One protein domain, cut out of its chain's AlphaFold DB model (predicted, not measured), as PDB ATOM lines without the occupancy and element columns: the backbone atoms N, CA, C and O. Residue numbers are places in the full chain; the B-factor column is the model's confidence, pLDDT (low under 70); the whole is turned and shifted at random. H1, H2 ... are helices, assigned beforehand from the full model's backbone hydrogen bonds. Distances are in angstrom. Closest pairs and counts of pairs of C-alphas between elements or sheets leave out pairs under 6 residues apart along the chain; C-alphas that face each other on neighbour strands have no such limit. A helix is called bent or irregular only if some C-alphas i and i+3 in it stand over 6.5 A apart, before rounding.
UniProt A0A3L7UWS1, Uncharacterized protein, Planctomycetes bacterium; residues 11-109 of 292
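AT A GLANCE: This is residues 11 to 109 of the 292 residues of an uncharacterized protein of Planctomycetes bacterium (UniProt A0A3L7UWS1). An open, loose arrangement of helices: the longest helix, H5, lies alone at one end, and the helical hairpin of H2 and H3 lies at the other, with H1 beside H2 on the side toward the middle and the short H4 near the end of the hairpin where H3 finishes. The space between H5 and H1 is bridged by chain without named elements, residues 11 to 20 and residues 75 to 89, which meet in a short antiparallel pairing of residues 16 to 17 with residues 83 to 84. The printed part has 99 residues with five named helices, in the order H1, H2, H3, H4, H5, and no named strand; the class is all helix. The whole is loose, with a radius of gyration of the C-alphas of 17.1 A, and the C-alphas span 45 by 32 by 22 A along their three main axes.

IN THESE COORDINATES: Begin with the longest helix, H5, residues 90 to 107. Find C-alpha 90 at (273.032, 245.674, 133.842); from there the helix runs 25.9 A to C-alpha 107 at (270.379, 269.353, 143.920). Next look at H1, residues 21 to 31, which begins at C-alpha 21 at (292.966, 259.521, 136.823) and is 15.3 A long from first to last C-alpha. After it comes H2, residues 34 to 47, with 20.0 A between its end C-alphas. H3 covers residues 55 to 66 and measures 16.0 A, ending at C-alpha 66 at (292.648, 277.022, 145.709). H4 is four residues, 71 to 74, and spans 5.2 A. No helix is bent or irregular.

HOW THE PARTS SIT: Start again from H5, which touches no helix. It is apart from H1, H2, H3 and H4. Residues 16 to 17, before H1, pair with residues 83 to 84, before H5, antiparallel; the centre of H1 is 7.6 A from the mean of the C-alphas, the nearest of the helix centres. H1 and H2 are close but not clearly touching, with 2 pairs of C-alphas within 8 A; their closest C-alphas, those of Leu 29 and Arg 37, are 6.8 A apart. Their lines stand at a shallow tilt of 32 degrees, opposite ways. H2 and H3 touch and form a helical hairpin. Look at Ser 47 and Phe 61, whose C-alphas are the closest of the two helices at 6.9 A; the tilt is a shallow 8 degrees, opposite ways. H1 and H3 are apart. H4 touches no helix: it is only just apart from H2 and only just apart from H3, the closest C-alphas being 8.1 A apart in both cases. In the backbones of H1, H2, H3 and H5 every O i to N i+4 pair is within hydrogen-bond range. H4 is too short for such a pair, but its one O i to N i+3 pair is within range.

THE WHOLE: The two C-alphas farthest apart are those of Ala 49 and Arg 91, at 45.3 A, and the first and last printed C-alphas, of Trp 11 and Gly 109, are 31.4 A apart. The printed part has no cut. The links from H1 to H2 and from H3 to H4 are tight, that from H2 to H3 is short with 7 residues, and that from H4 to H5 is long with 15. Residues 51 to 56, of which 55 to 56 belong to H3, stand free. The mean pLDDT of the printed part is 79.7; look in the B-factor column for values under 70 at residues 11 to 19, residue 23, residues 76 to 81 and residue 91.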
ATOM      1  N   TRP A  11     286.382 247.539 141.243       46.66
ATOM      2  CA  TRP A  11     285.225 247.381 140.362       46.66
ATOM      3  C   TRP A  11     284.236 246.333 140.888       46.66
ATOM      4  O   TRP A  11     283.049 246.413 140.579       46.66
ATOM      5  N   GLU A  12     284.677 245.408 141.742       48.94
ATOM      6  CA  GLU A  12     283.865 244.302 142.274       48.94
ATOM      7  C   GLU A  12     282.649 244.733 143.123       48.94
ATOM      8  O   GLU A  12     281.743 243.929 143.333       48.94
ATOM      9  N   GLY A  13     282.571 245.995 143.573       49.78
ATOM     10  CA  GLY A  13     281.531 246.449 144.509       49.78
ATOM     11  C   GLY A  13     280.489 247.450 143.994       49.78
ATOM     12  O   GLY A  13     279.486 247.655 144.674       49.78
ATOM     13  N   SER A  14     280.687 248.111 142.843       49.56
ATOM     14  CA  SER A  14     279.810 249.221 142.422       49.56
ATOM     15  C   SER A  14     279.563 249.263 140.915       49.56
ATOM     16  O   SER A  14     280.474 249.116 140.101       49.56
ATOM     17  N   ALA A  15     278.306 249.509 140.538       56.75
ATOM     18  CA  ALA A  15     277.882 249.617 139.143       56.75
ATOM     19  C   ALA A  15     278.271 250.956 138.483       56.75
ATOM     20  O   ALA A  15     278.327 251.064 137.256       56.75
ATOM     21  N   VAL A  16     278.593 251.958 139.307       54.50
ATOM     22  CA  VAL A  16     279.218 253.225 138.911       54.50
ATOM     23  C   VAL A  16     280.597 253.268 139.560       54.50
ATOM     24  O   VAL A  16     280.714 253.162 140.782       54.50
ATOM     25  N   ALA A  17     281.640 253.373 138.743       54.88
ATOM     26  CA  ALA A  17     283.020 253.319 139.212       54.88
ATOM     27  C   ALA A  17     283.584 254.731 139.467       54.88
ATOM     28  O   ALA A  17     283.119 255.707 138.866       54.88
ATOM     29  N   PRO A  18     284.615 254.862 140.321       52.66
ATOM     30  CA  PRO A  18     285.394 256.090 140.416       52.66
ATOM     31  C   PRO A  18     285.980 256.459 139.048       52.66
ATOM     32  O   PRO A  18     286.466 255.595 138.315       52.66
ATOM     33  N   ALA A  19     285.968 257.747 138.696       60.69
ATOM     34  CA  ALA A  19     286.645 258.213 137.492       60.69
ATOM     35  C   ALA A  19     288.140 257.863 137.579       60.69
ATOM     36  O   ALA A  19     288.816 258.224 138.543       60.69
ATOM     37  N   MET A  20     288.673 257.168 136.570       71.94
ATOM     38  CA  MET A  20     290.115 256.927 136.494       71.94
ATOM     39  C   MET A  20     290.861 258.269 136.420       71.94
ATOM     40  O   MET A  20     290.365 259.218 135.812       71.94
ATOM     41  N   ILE A  21     292.096 258.329 136.936       72.06
ATOM     42  CA  ILE A  21     292.966 259.521 136.823       72.06
ATOM     43  C   ILE A  21     293.085 259.967 135.359       72.06
ATOM     44  O   ILE A  21     293.029 261.153 135.054       72.06
ATOM     45  N   ARG A  22     293.157 259.006 134.426       70.00
ATOM     46  CA  ARG A  22     293.148 259.284 132.985       70.00
ATOM     47  C   ARG A  22     291.869 259.995 132.539       70.00
ATOM     48  O   ARG A  22     291.952 260.914 131.733       70.00
ATOM     49  N   THR A  23     290.707 259.586 133.036       68.38
ATOM     50  CA  THR A  23     289.423 260.222 132.715       68.38
ATOM     51  C   THR A  23     289.378 261.645 133.265       68.38
ATOM     52  O   THR A  23     288.994 262.558 132.543       68.38
ATOM     53  N   LEU A  24     289.849 261.856 134.498       78.25
ATOM     54  CA  LEU A  24     289.970 263.191 135.098       78.25
ATOM     55  C   LEU A  24     290.923 264.088 134.296       78.25
ATOM     56  O   LEU A  24     290.592 265.235 134.017       78.25
ATOM     57  N   ALA A  25     292.055 263.556 133.836       82.69
ATOM     58  CA  ALA A  25     292.979 264.293 132.977       82.69
ATOM     59  C   ALA A  25     292.332 264.692 131.637       82.69
ATOM     60  O   ALA A  25     292.441 265.846 131.234       82.69
ATOM     61  N   HIS A  26     291.607 263.783 130.970       76.06
ATOM     62  CA  HIS A  26     290.876 264.117 129.738       76.06
ATOM     63  C   HIS A  26     289.813 265.196 129.978       76.06
ATOM     64  O   HIS A  26     289.686 266.107 129.164       76.06
ATOM     65  N   MET A  27     289.092 265.133 131.101       78.81
ATOM     66  CA  MET A  27     288.119 266.163 131.476       78.81
ATOM     67  C   MET A  27     288.780 267.530 131.638       78.81
ATOM     68  O   MET A  27     288.317 268.508 131.059       78.81
ATOM     69  N   LEU A  28     289.889 267.595 132.377       86.06
ATOM     70  CA  LEU A  28     290.629 268.837 132.590       86.06
ATOM     71  C   LEU A  28     291.156 269.408 131.267       86.06
ATOM     72  O   LEU A  28     291.137 270.619 131.074       86.06
ATOM     73  N   LEU A  29     291.573 268.555 130.326       86.06
ATOM     74  CA  LEU A  29     292.010 268.999 129.001       86.06
ATOM     75  C   LEU A  29     290.869 269.546 128.132       86.06
ATOM     76  O   LEU A  29     291.109 270.455 127.336       86.06
ATOM     77  N   LEU A  30     289.664 268.988 128.270       82.62
ATOM     78  CA  LEU A  30     288.487 269.372 127.491       82.62
ATOM     79  C   LEU A  30     287.830 270.652 128.023       82.62
ATOM     80  O   LEU A  30     287.436 271.505 127.234       82.62
ATOM     81  N   VAL A  31     287.703 270.769 129.347       85.31
ATOM     82  CA  VAL A  31     286.911 271.820 130.008       85.31
ATOM     83  C   VAL A  31     287.737 273.072 130.288       85.31
ATOM     84  O   VAL A  31     287.208 274.177 130.205       85.31
ATOM     85  N   LEU A  32     289.030 272.934 130.607       89.69
ATOM     86  CA  LEU A  32     289.842 274.098 130.958       89.69
ATOM     87  C   LEU A  32     290.251 274.895 129.706       89.69
ATOM     88  O   LEU A  32     290.860 274.330 128.774       89.69
ATOM     89  N   PRO A  33     290.012 276.220 129.693       92.06
ATOM     90  CA  PRO A  33     290.562 277.100 128.679       92.06
ATOM     91  C   PRO A  33     292.093 277.085 128.710       92.06
ATOM     92  O   PRO A  33     292.737 276.581 129.634       92.06
ATOM     93  N   LYS A  34     292.701 277.573 127.626       94.25
ATOM     94  CA  LYS A  34     294.144 277.443 127.372       94.25
ATOM     95  C   LYS A  34     295.000 277.978 128.527       94.25
ATOM     96  O   LYS A  34     296.020 277.368 128.851       94.25
ATOM     97  N   GLU A  35     294.607 279.103 129.117       93.75
ATOM     98  CA  GLU A  35     295.376 279.775 130.165       93.75
ATOM     99  C   GLU A  35     295.367 278.973 131.468       93.75
ATOM    100  O   GLU A  35     296.423 278.717 132.049       93.75
ATOM    101  N   GLU A  36     294.204 278.481 131.874       94.75
ATOM    102  CA  GLU A  36     293.999 277.677 133.075       94.75
ATOM    103  C   GLU A  36     294.630 276.294 132.949       94.75
ATOM    104  O   GLU A  36     295.283 275.809 133.874       94.75
ATOM    105  N   ARG A  37     294.565 275.692 131.759       94.19
ATOM    106  CA  ARG A  37     295.294 274.455 131.456       94.19
ATOM    107  C   ARG A  37     296.804 274.635 131.622       94.19
ATOM    108  O   ARG A  37     297.468 273.760 132.173       94.19
ATOM    109  N   ALA A  38     297.348 275.772 131.181       94.38
ATOM    110  CA  ALA A  38     298.765 276.091 131.348       94.38
ATOM    111  C   ALA A  38     299.129 276.366 132.819       94.38
ATOM    112  O   ALA A  38     300.201 275.957 133.266       94.38
ATOM    113  N   GLN A  39     298.249 277.023 133.583       94.12
ATOM    114  CA  GLN A  39     298.425 277.225 135.026       94.12
ATOM    115  C   GLN A  39     298.464 275.888 135.781       94.12
ATOM    116  O   GLN A  39     299.396 275.658 136.552       94.12
ATOM    117  N   LEU A  40     297.521 274.982 135.504       94.38
ATOM    118  CA  LEU A  40     297.501 273.644 136.096       94.38
ATOM    119  C   LEU A  40     298.707 272.808 135.672       94.38
ATOM    120  O   LEU A  40     299.307 272.143 136.508       94.38
ATOM    121  N   GLY A  41     299.107 272.874 134.399       94.88
ATOM    122  CA  GLY A  41     300.298 272.182 133.906       94.88
ATOM    123  C   GLY A  41     301.575 272.609 134.633       94.88
ATOM    124  O   GLY A  41     302.377 271.755 135.015       94.88
ATOM    125  N   ARG A  42     301.744 273.914 134.896       95.50
ATOM    126  CA  ARG A  42     302.854 274.423 135.718       95.50
ATOM    127  C   ARG A  42     302.790 273.882 137.142       95.50
ATOM    128  O   ARG A  42     303.786 273.358 137.620       95.50
ATOM    129  N   LEU A  43     301.619 273.938 137.777       94.75
ATOM    130  CA  LEU A  43     301.439 273.457 139.148       94.75
ATOM    131  C   LEU A  43     301.736 271.953 139.275       94.75
ATOM    132  O   LEU A  43     302.430 271.549 140.200       94.75
ATOM    133  N   LEU A  44     301.292 271.143 138.308       94.19
ATOM    134  CA  LEU A  44     301.606 269.713 138.244       94.19
ATOM    135  C   LEU A  44     303.109 269.469 138.071       94.19
ATOM    136  O   LEU A  44     303.674 268.640 138.777       94.19
ATOM    137  N   THR A  45     303.761 270.215 137.177       95.88
ATOM    138  CA  THR A  45     305.209 270.097 136.933       95.88
ATOM    139  C   THR A  45     306.018 270.468 138.173       95.88
ATOM    140  O   THR A  45     306.939 269.749 138.541       95.88
ATOM    141  N   GLU A  46     305.653 271.561 138.846       93.69
ATOM    142  CA  GLU A  46     306.299 271.997 140.085       93.69
ATOM    143  C   GLU A  46     306.083 270.977 141.214       93.69
ATOM    144  O   GLU A  46     307.033 270.629 141.908       93.69
ATOM    145  N   SER A  47     304.867 270.435 141.358       94.88
ATOM    146  CA  SER A  47     304.570 269.417 142.375       94.88
ATOM    147  C   SER A  47     305.272 268.081 142.134       94.88
ATOM    148  O   SER A  47     305.523 267.347 143.083       94.88
ATOM    149  N   ALA A  48     305.626 267.765 140.884       93.31
ATOM    150  CA  ALA A  48     306.306 266.518 140.543       93.31
ATOM    151  C   ALA A  48     307.748 266.454 141.075       93.31
ATOM    152  O   ALA A  48     308.324 265.371 141.139       93.31
ATOM    153  N   ALA A  49     308.331 267.596 141.459       91.56
ATOM    154  CA  ALA A  49     309.633 267.654 142.122       91.56
ATOM    155  C   ALA A  49     309.569 267.286 143.618       91.56
ATOM    156  O   ALA A  49     310.609 267.170 144.266       91.56
ATOM    157  N   CYS A  50     308.364 267.128 144.167       91.12
ATOM    158  CA  CYS A  50     308.110 266.886 145.577       91.12
ATOM    159  C   CYS A  50     307.582 265.463 145.787       91.12
ATOM    160  O   CYS A  50     306.776 264.958 145.006       91.12
ATOM    161  N   GLU A  51     307.988 264.822 146.881       89.50
ATOM    162  CA  GLU A  51     307.406 263.537 147.264       89.50
ATOM    163  C   GLU A  51     305.960 263.730 147.729       89.50
ATOM    164  O   GLU A  51     305.674 264.534 148.616       89.50
ATOM    165  N   SER A  52     305.040 262.938 147.176       83.50
ATOM    166  CA  SER A  52     303.610 262.996 147.525       83.50
ATOM    167  C   SER A  52     303.321 262.752 149.018       83.50
ATOM    168  O   SER A  52     302.270 263.148 149.523       83.50
ATOM    169  N   SER A  53     304.255 262.128 149.745       88.69
ATOM    170  CA  SER A  53     304.184 261.923 151.195       88.69
ATOM    171  C   SER A  53     304.525 263.163 152.032       88.69
ATOM    172  O   SER A  53     304.199 263.187 153.222       88.69
ATOM    173  N   ASP A  54     305.157 264.191 151.455       91.94
ATOM    174  CA  ASP A  54     305.443 265.451 152.148       91.94
ATOM    175  C   ASP A  54     304.179 266.324 152.211       91.94
ATOM    176  O   ASP A  54     303.853 267.104 151.314       91.94
ATOM    177  N   ARG A  55     303.449 266.194 153.324       87.75
ATOM    178  CA  ARG A  55     302.192 266.920 153.557       87.75
ATOM    179  C   ARG A  55     302.361 268.437 153.583       87.75
ATOM    180  O   ARG A  55     301.406 269.133 153.246       87.75
ATOM    181  N   ALA A  56     303.518 268.954 153.997       90.44
ATOM    182  CA  ALA A  56     303.739 270.395 154.076       90.44
ATOM    183  C   ALA A  56     303.886 270.986 152.669       90.44
ATOM    184  O   ALA A  56     303.211 271.963 152.336       90.44
ATOM    185  N   GLN A  57     304.692 270.343 151.818       88.12
ATOM    186  CA  GLN A  57     304.848 270.748 150.419       88.12
ATOM    187  C   GLN A  57     303.561 270.535 149.620       88.12
ATOM    188  O   GLN A  57     303.123 271.434 148.901       88.12
ATOM    189  N   MET A  58     302.879 269.403 149.808       89.56
ATOM    190  CA  MET A  58     301.583 269.176 149.167       89.56
ATOM    191  C   MET A  58     300.525 270.187 149.622       89.56
ATOM    192  O   MET A  58     299.756 270.685 148.798       89.56
ATOM    193  N   GLY A  59     300.515 270.559 150.907       86.44
ATOM    194  CA  GLY A  59     299.641 271.602 151.446       86.44
ATOM    195  C   GLY A  59     299.825 272.954 150.751       86.44
ATOM    196  O   GLY A  59     298.835 273.608 150.417       86.44
ATOM    197  N   PHE A  60     301.069 273.335 150.445       93.12
ATOM    198  CA  PHE A  60     301.370 274.545 149.676       93.12
ATOM    199  C   PHE A  60     300.751 274.510 148.268       93.12
ATOM    200  O   PHE A  60     300.092 275.471 147.862       93.12
ATOM    201  N   PHE A  61     300.887 273.400 147.534       91.06
ATOM    202  CA  PHE A  61     300.287 273.268 146.199       91.06
ATOM    203  C   PHE A  61     298.756 273.263 146.236       91.06
ATOM    204  O   PHE A  61     298.129 273.879 145.373       91.06
ATOM    205  N   HIS A  62     298.147 272.644 147.253       87.19
ATOM    206  CA  HIS A  62     296.699 272.698 147.459       87.19
ATOM    207  C   HIS A  62     296.205 274.127 147.704       87.19
ATOM    208  O   HIS A  62     295.231 274.552 147.082       87.19
ATOM    209  N   GLN A  63     296.890 274.887 148.562       91.00
ATOM    210  CA  GLN A  63     296.543 276.284 148.820       91.00
ATOM    211  C   GLN A  63     296.715 277.144 147.562       91.00
ATOM    212  O   GLN A  63     295.862 277.981 147.265       91.00
ATOM    213  N   ARG A  64     297.774 276.902 146.781       92.56
ATOM    214  CA  ARG A  64     298.019 277.618 145.528       92.56
ATOM    215  C   ARG A  64     296.950 277.322 144.478       92.56
ATOM    216  O   ARG A  64     296.449 278.267 143.875       92.56
ATOM    217  N   LEU A  65     296.552 276.056 144.314       90.50
ATOM    218  CA  LEU A  65     295.446 275.655 143.438       90.50
ATOM    219  C   LEU A  65     294.132 276.331 143.861       90.50
ATOM    220  O   LEU A  65     293.432 276.882 143.018       90.50
ATOM    221  N   ALA A  66     293.836 276.358 145.166       87.50
ATOM    222  CA  ALA A  66     292.648 277.022 145.709       87.50
ATOM    223  C   ALA A  66     292.657 278.553 145.528       87.50
ATOM    224  O   ALA A  66     291.601 279.183 145.567       87.50
ATOM    225  N   SER A  67     293.836 279.151 145.336       91.94
ATOM    226  CA  SER A  67     294.016 280.594 145.136       91.94
ATOM    227  C   SER A  67     294.093 281.027 143.668       91.94
ATOM    228  O   SER A  67     294.262 282.219 143.405       91.94
ATOM    229  N   LEU A  68     294.005 280.094 142.708       90.88
ATOM    230  CA  LEU A  68     294.076 280.449 141.290       90.88
ATOM    231  C   LEU A  68     292.908 281.374 140.896       90.88
ATOM    232  O   LEU A  68     291.762 281.124 141.281       90.88
ATOM    233  N   PRO A  69     293.178 282.445 140.129       87.25
ATOM    234  CA  PRO A  69     292.138 283.349 139.660       87.25
ATOM    235  C   PRO A  69     291.303 282.694 138.552       87.25
ATOM    236  O   PRO A  69     291.827 281.930 137.742       87.25
ATOM    237  N   GLY A  70     290.015 283.039 138.492       84.00
ATOM    238  CA  GLY A  70     289.094 282.615 137.433       84.00
ATOM    239  C   GLY A  70     287.933 281.754 137.936       84.00
ATOM    240  O   GLY A  70     288.098 280.886 138.793       84.00
ATOM    241  N   ASP A  71     286.742 281.989 137.381       84.75
ATOM    242  CA  ASP A  71     285.516 281.282 137.781       84.75
ATOM    243  C   ASP A  71     285.490 279.822 137.315       84.75
ATOM    244  O   ASP A  71     284.785 279.001 137.898       84.75
ATOM    245  N   VAL A  72     286.310 279.458 136.322       84.38
ATOM    246  CA  VAL A  72     286.394 278.082 135.813       84.38
ATOM    247  C   VAL A  72     286.944 277.091 136.847       84.38
ATOM    248  O   VAL A  72     286.590 275.920 136.831       84.38
ATOM    249  N   TRP A  73     287.752 277.551 137.808       83.12
ATOM    250  CA  TRP A  73     288.212 276.715 138.927       83.12
ATOM    251  C   TRP A  73     287.114 276.437 139.959       83.12
ATOM    252  O   TRP A  73     287.272 275.572 140.818       83.12
ATOM    253  N   LYS A  74     286.003 277.181 139.877       80.31
ATOM    254  CA  LYS A  74     284.822 277.062 140.737       80.31
ATOM    255  C   LYS A  74     283.614 276.487 139.991       80.31
ATOM    256  O   LYS A  74     282.562 276.320 140.607       80.31
ATOM    257  N   SER A  75     283.733 276.210 138.691       71.00
ATOM    258  CA  SER A  75     282.640 275.675 137.885       71.00
ATOM    259  C   SER A  75     282.619 274.146 137.898       71.00
ATOM    260  O   SER A  75     283.642 273.470 138.025       71.00
ATOM    261  N   PHE A  76     281.418 273.589 137.764       64.25
ATOM    262  CA  PHE A  76     281.236 272.181 137.427       64.25
ATOM    263  C   PHE A  76     281.162 272.050 135.901       64.25
ATOM    264  O   PHE A  76     280.625 272.955 135.260       64.25
ATOM    265  N   PRO A  77     281.641 270.946 135.301       67.00
ATOM    266  CA  PRO A  77     281.371 270.680 133.894       67.00
ATOM    267  C   PRO A  77     279.857 270.670 133.633       67.00
ATOM    268  O   PRO A  77     279.081 270.155 134.445       67.00
ATOM    269  N   ASP A  78     279.441 271.228 132.492       61.28
ATOM    270  CA  ASP A  78     278.024 271.447 132.153       61.28
ATOM    271  C   ASP A  78     277.192 270.153 132.152       61.28
ATOM    272  O   ASP A  78     275.991 270.168 132.446       61.28
ATOM    273  N   ALA A  79     277.840 269.014 131.898       56.97
ATOM    274  CA  ALA A  79     277.236 267.694 131.963       56.97
ATOM    275  C   ALA A  79     277.879 266.834 133.063       56.97
ATOM    276  O   ALA A  79     279.109 266.778 133.173       56.97
ATOM    277  N   PRO A  80     277.071 266.109 133.853       63.53
ATOM    278  CA  PRO A  80     277.610 265.106 134.747       63.53
ATOM    279  C   PRO A  80     278.283 263.974 133.966       63.53
ATOM    280  O   PRO A  80     277.702 263.411 133.038       63.53
ATOM    281  N   ILE A  81     279.484 263.590 134.389       64.25
ATOM    282  CA  ILE A  81     280.232 262.488 133.785       64.25
ATOM    283  C   ILE A  81     280.186 261.295 134.733       64.25
ATOM    284  O   ILE A  81     280.560 261.395 135.901       64.25
ATOM    285  N   VAL A  82     279.729 260.158 134.214       70.25
ATOM    286  CA  VAL A  82     279.652 258.887 134.942       70.25
ATOM    287  C   VAL A  82     280.596 257.873 134.320       70.25
ATOM    288  O   VAL A  82     280.681 257.766 133.098       70.25
ATOM    289  N   SER A  83     281.301 257.107 135.151       70.88
ATOM    290  CA  SER A  83     281.999 255.906 134.694       70.88
ATOM    291  C   SER A  83     281.109 254.695 134.955       70.88
ATOM    292  O   SER A  83     280.655 254.490 136.080       70.88
ATOM    293  N   ILE A  84     280.835 253.915 133.911       73.31
ATOM    294  CA  ILE A  84     279.991 252.721 133.991       73.31
ATOM    295  C   ILE A  84     280.887 251.491 134.093       73.31
ATOM    296  O   ILE A  84     281.747 251.274 133.237       73.31
ATOM    297  N   ASN A  85     280.653 250.664 135.113       75.75
ATOM    298  CA  ASN A  85     281.292 249.361 135.199       75.75
ATOM    299  C   ASN A  85     280.604 248.374 134.245       75.75
ATOM    300  O   ASN A  85     279.533 247.866 134.562       75.75
ATOM    301  N   LEU A  86     281.224 248.065 133.102       74.00
ATOM    302  CA  LEU A  86     280.659 247.122 132.122       74.00
ATOM    303  C   LEU A  86     280.623 245.661 132.607       74.00
ATOM    304  O   LEU A  86     279.927 244.845 132.007       74.00
ATOM    305  N   GLN A  87     281.358 245.323 133.669       71.12
ATOM    306  CA  GLN A  87     281.324 244.000 134.296       71.12
ATOM    307  C   GLN A  87     280.188 243.871 135.322       71.12
ATOM    308  O   GLN A  87     279.809 242.754 135.674       71.12
ATOM    309  N   ALA A  88     279.624 244.986 135.801       74.06
ATOM    310  CA  ALA A  88     278.500 244.948 136.725       74.06
ATOM    311  C   ALA A  88     277.218 244.453 136.026       74.06
ATOM    312  O   ALA A  88     277.003 244.713 134.837       74.06
ATOM    313  N   PRO A  89     276.303 243.783 136.756       81.00
ATOM    314  CA  PRO A  89     275.005 243.421 136.213       81.00
ATOM    315  C   PRO A  89     274.265 244.654 135.698       81.00
ATOM    316  O   PRO A  89     274.133 245.661 136.391       81.00
ATOM    317  N   GLN A  90     273.695 244.552 134.501       72.19
ATOM    318  CA  GLN A  90     273.032 245.674 133.842       72.19
ATOM    319  C   GLN A  90     271.919 246.334 134.673       72.19
ATOM    320  O   GLN A  90     271.719 247.544 134.593       72.19
ATOM    321  N   ARG A  91     271.204 245.549 135.491       69.81
ATOM    322  CA  ARG A  91     270.196 246.076 136.425       69.81
ATOM    323  C   ARG A  91     270.820 247.001 137.470       69.81
ATOM    324  O   ARG A  91     270.302 248.088 137.682       69.81
ATOM    325  N   ALA A  92     271.964 246.612 138.029       74.62
ATOM    326  CA  ALA A  92     272.689 247.418 139.004       74.62
ATOM    327  C   ALA A  92     273.209 248.723 138.380       74.62
ATOM    328  O   ALA A  92     273.153 249.774 139.012       74.62
ATOM    329  N   ILE A  93     273.655 248.685 137.116       75.56
ATOM    330  CA  ILE A  93     274.068 249.887 136.370       75.56
ATOM    331  C   ILE A  93     272.888 250.846 136.205       75.56
ATOM    332  O   ILE A  93     273.012 252.034 136.500       75.56
ATOM    333  N   ALA A  94     271.739 250.337 135.755       76.69
ATOM    334  CA  ALA A  94     270.547 251.151 135.551       76.69
ATOM    335  C   ALA A  94     270.058 251.796 136.860       76.69
ATOM    336  O   ALA A  94     269.802 252.997 136.883       76.69
ATOM    337  N   GLU A  95     269.992 251.027 137.952       76.69
ATOM    338  CA  GLU A  95     269.595 251.518 139.280       76.69
ATOM    339  C   GLU A  95     270.556 252.588 139.818       76.69
ATOM    340  O   GLU A  95     270.125 253.612 140.360       76.69
ATOM    341  N   ALA A  96     271.864 252.392 139.638       80.25
ATOM    342  CA  ALA A  96     272.871 253.350 140.079       80.25
ATOM    343  C   ALA A  96     272.813 254.663 139.281       80.25
ATOM    344  O   ALA A  96     272.870 255.744 139.873       80.25
ATOM    345  N   ILE A  97     272.631 254.592 137.956       79.94
ATOM    346  CA  ILE A  97     272.438 255.780 137.112       79.94
ATOM    347  C   ILE A  97     271.139 256.501 137.491       79.94
ATOM    348  O   ILE A  97     271.148 257.722 137.639       79.94
ATOM    349  N   GLU A  98     270.034 255.778 137.694       80.38
ATOM    350  CA  GLU A  98     268.752 256.371 138.095       80.38
ATOM    351  C   GLU A  98     268.875 257.127 139.427       80.38
ATOM    352  O   GLU A  98     268.437 258.275 139.540       80.38
ATOM    353  N   THR A  99     269.528 256.511 140.416       79.06
ATOM    354  CA  THR A  99     269.766 257.107 141.740       79.06
ATOM    355  C   THR A  99     270.580 258.394 141.631       79.06
ATOM    356  O   THR A  99     270.242 259.411 142.242       79.06
ATOM    357  N   LEU A 100     271.629 258.371 140.811       78.44
ATOM    358  CA  LEU A 100     272.514 259.508 140.593       78.44
ATOM    359  C   LEU A 100     271.798 260.666 139.882       78.44
ATOM    360  O   LEU A 100     271.881 261.813 140.320       78.44
ATOM    361  N   VAL A 101     271.025 260.363 138.837       79.31
ATOM    362  CA  VAL A 101     270.205 261.349 138.123       79.31
ATOM    363  C   VAL A 101     269.160 261.966 139.051       79.31
ATOM    364  O   VAL A 101     268.980 263.185 139.035       79.31
ATOM    365  N   ARG A 102     268.488 261.163 139.888       77.00
ATOM    366  CA  ARG A 102     267.505 261.663 140.861       77.00
ATOM    367  C   ARG A 102     268.149 262.632 141.851       77.00
ATOM    368  O   ARG A 102     267.590 263.700 142.097       77.00
ATOM    369  N   ARG A 103     269.336 262.300 142.361       76.69
ATOM    370  CA  ARG A 103     270.104 263.179 143.252       76.69
ATOM    371  C   ARG A 103     270.461 264.507 142.578       76.69
ATOM    372  O   ARG A 103     270.200 265.556 143.154       76.69
ATOM    373  N   TRP A 104     270.971 264.493 141.346       76.56
ATOM    374  CA  TRP A 104     271.298 265.740 140.637       76.56
ATOM    375  C   TRP A 104     270.081 266.606 140.339       76.56
ATOM    376  O   TRP A 104     270.159 267.830 140.434       76.56
ATOM    377  N   LYS A 105     268.946 265.992 139.996       79.00
ATOM    378  CA  LYS A 105     267.688 266.725 139.830       79.00
ATOM    379  C   LYS A 105     267.280 267.419 141.129       79.00
ATOM    380  O   LYS A 105     266.927 268.592 141.088       79.00
ATOM    381  N   GLN A 106     267.383 266.726 142.267       76.88
ATOM    382  CA  GLN A 106     267.115 267.309 143.586       76.88
ATOM    383  C   GLN A 106     268.057 268.480 143.893       76.88
ATOM    384  O   GLN A 106     267.583 269.550 144.258       76.88
ATOM    385  N   GLU A 107     269.366 268.310 143.682       75.19
ATOM    386  CA  GLU A 107     270.379 269.353 143.920       75.19
ATOM    387  C   GLU A 107     270.165 270.602 143.043       75.19
ATOM    388  O   GLU A 107     270.433 271.716 143.483       75.19
ATOM    389  N   ARG A 108     269.641 270.438 141.820       77.56
ATOM    390  CA  ARG A 108     269.362 271.540 140.878       77.56
ATOM    391  C   ARG A 108     267.925 272.069 140.938       77.56
ATOM    392  O   ARG A 108     267.557 272.901 140.114       77.56
ATOM    393  N   GLY A 109     267.093 271.572 141.856       78.69
ATOM    394  CA  GLY A 109     265.679 271.955 141.947       78.69
ATOM    395  C   GLY A 109     264.847 271.583 140.711       78.69
ATOM    396  O   GLY A 109     263.788 272.162 140.479       78.69
TER     397      GLY A 109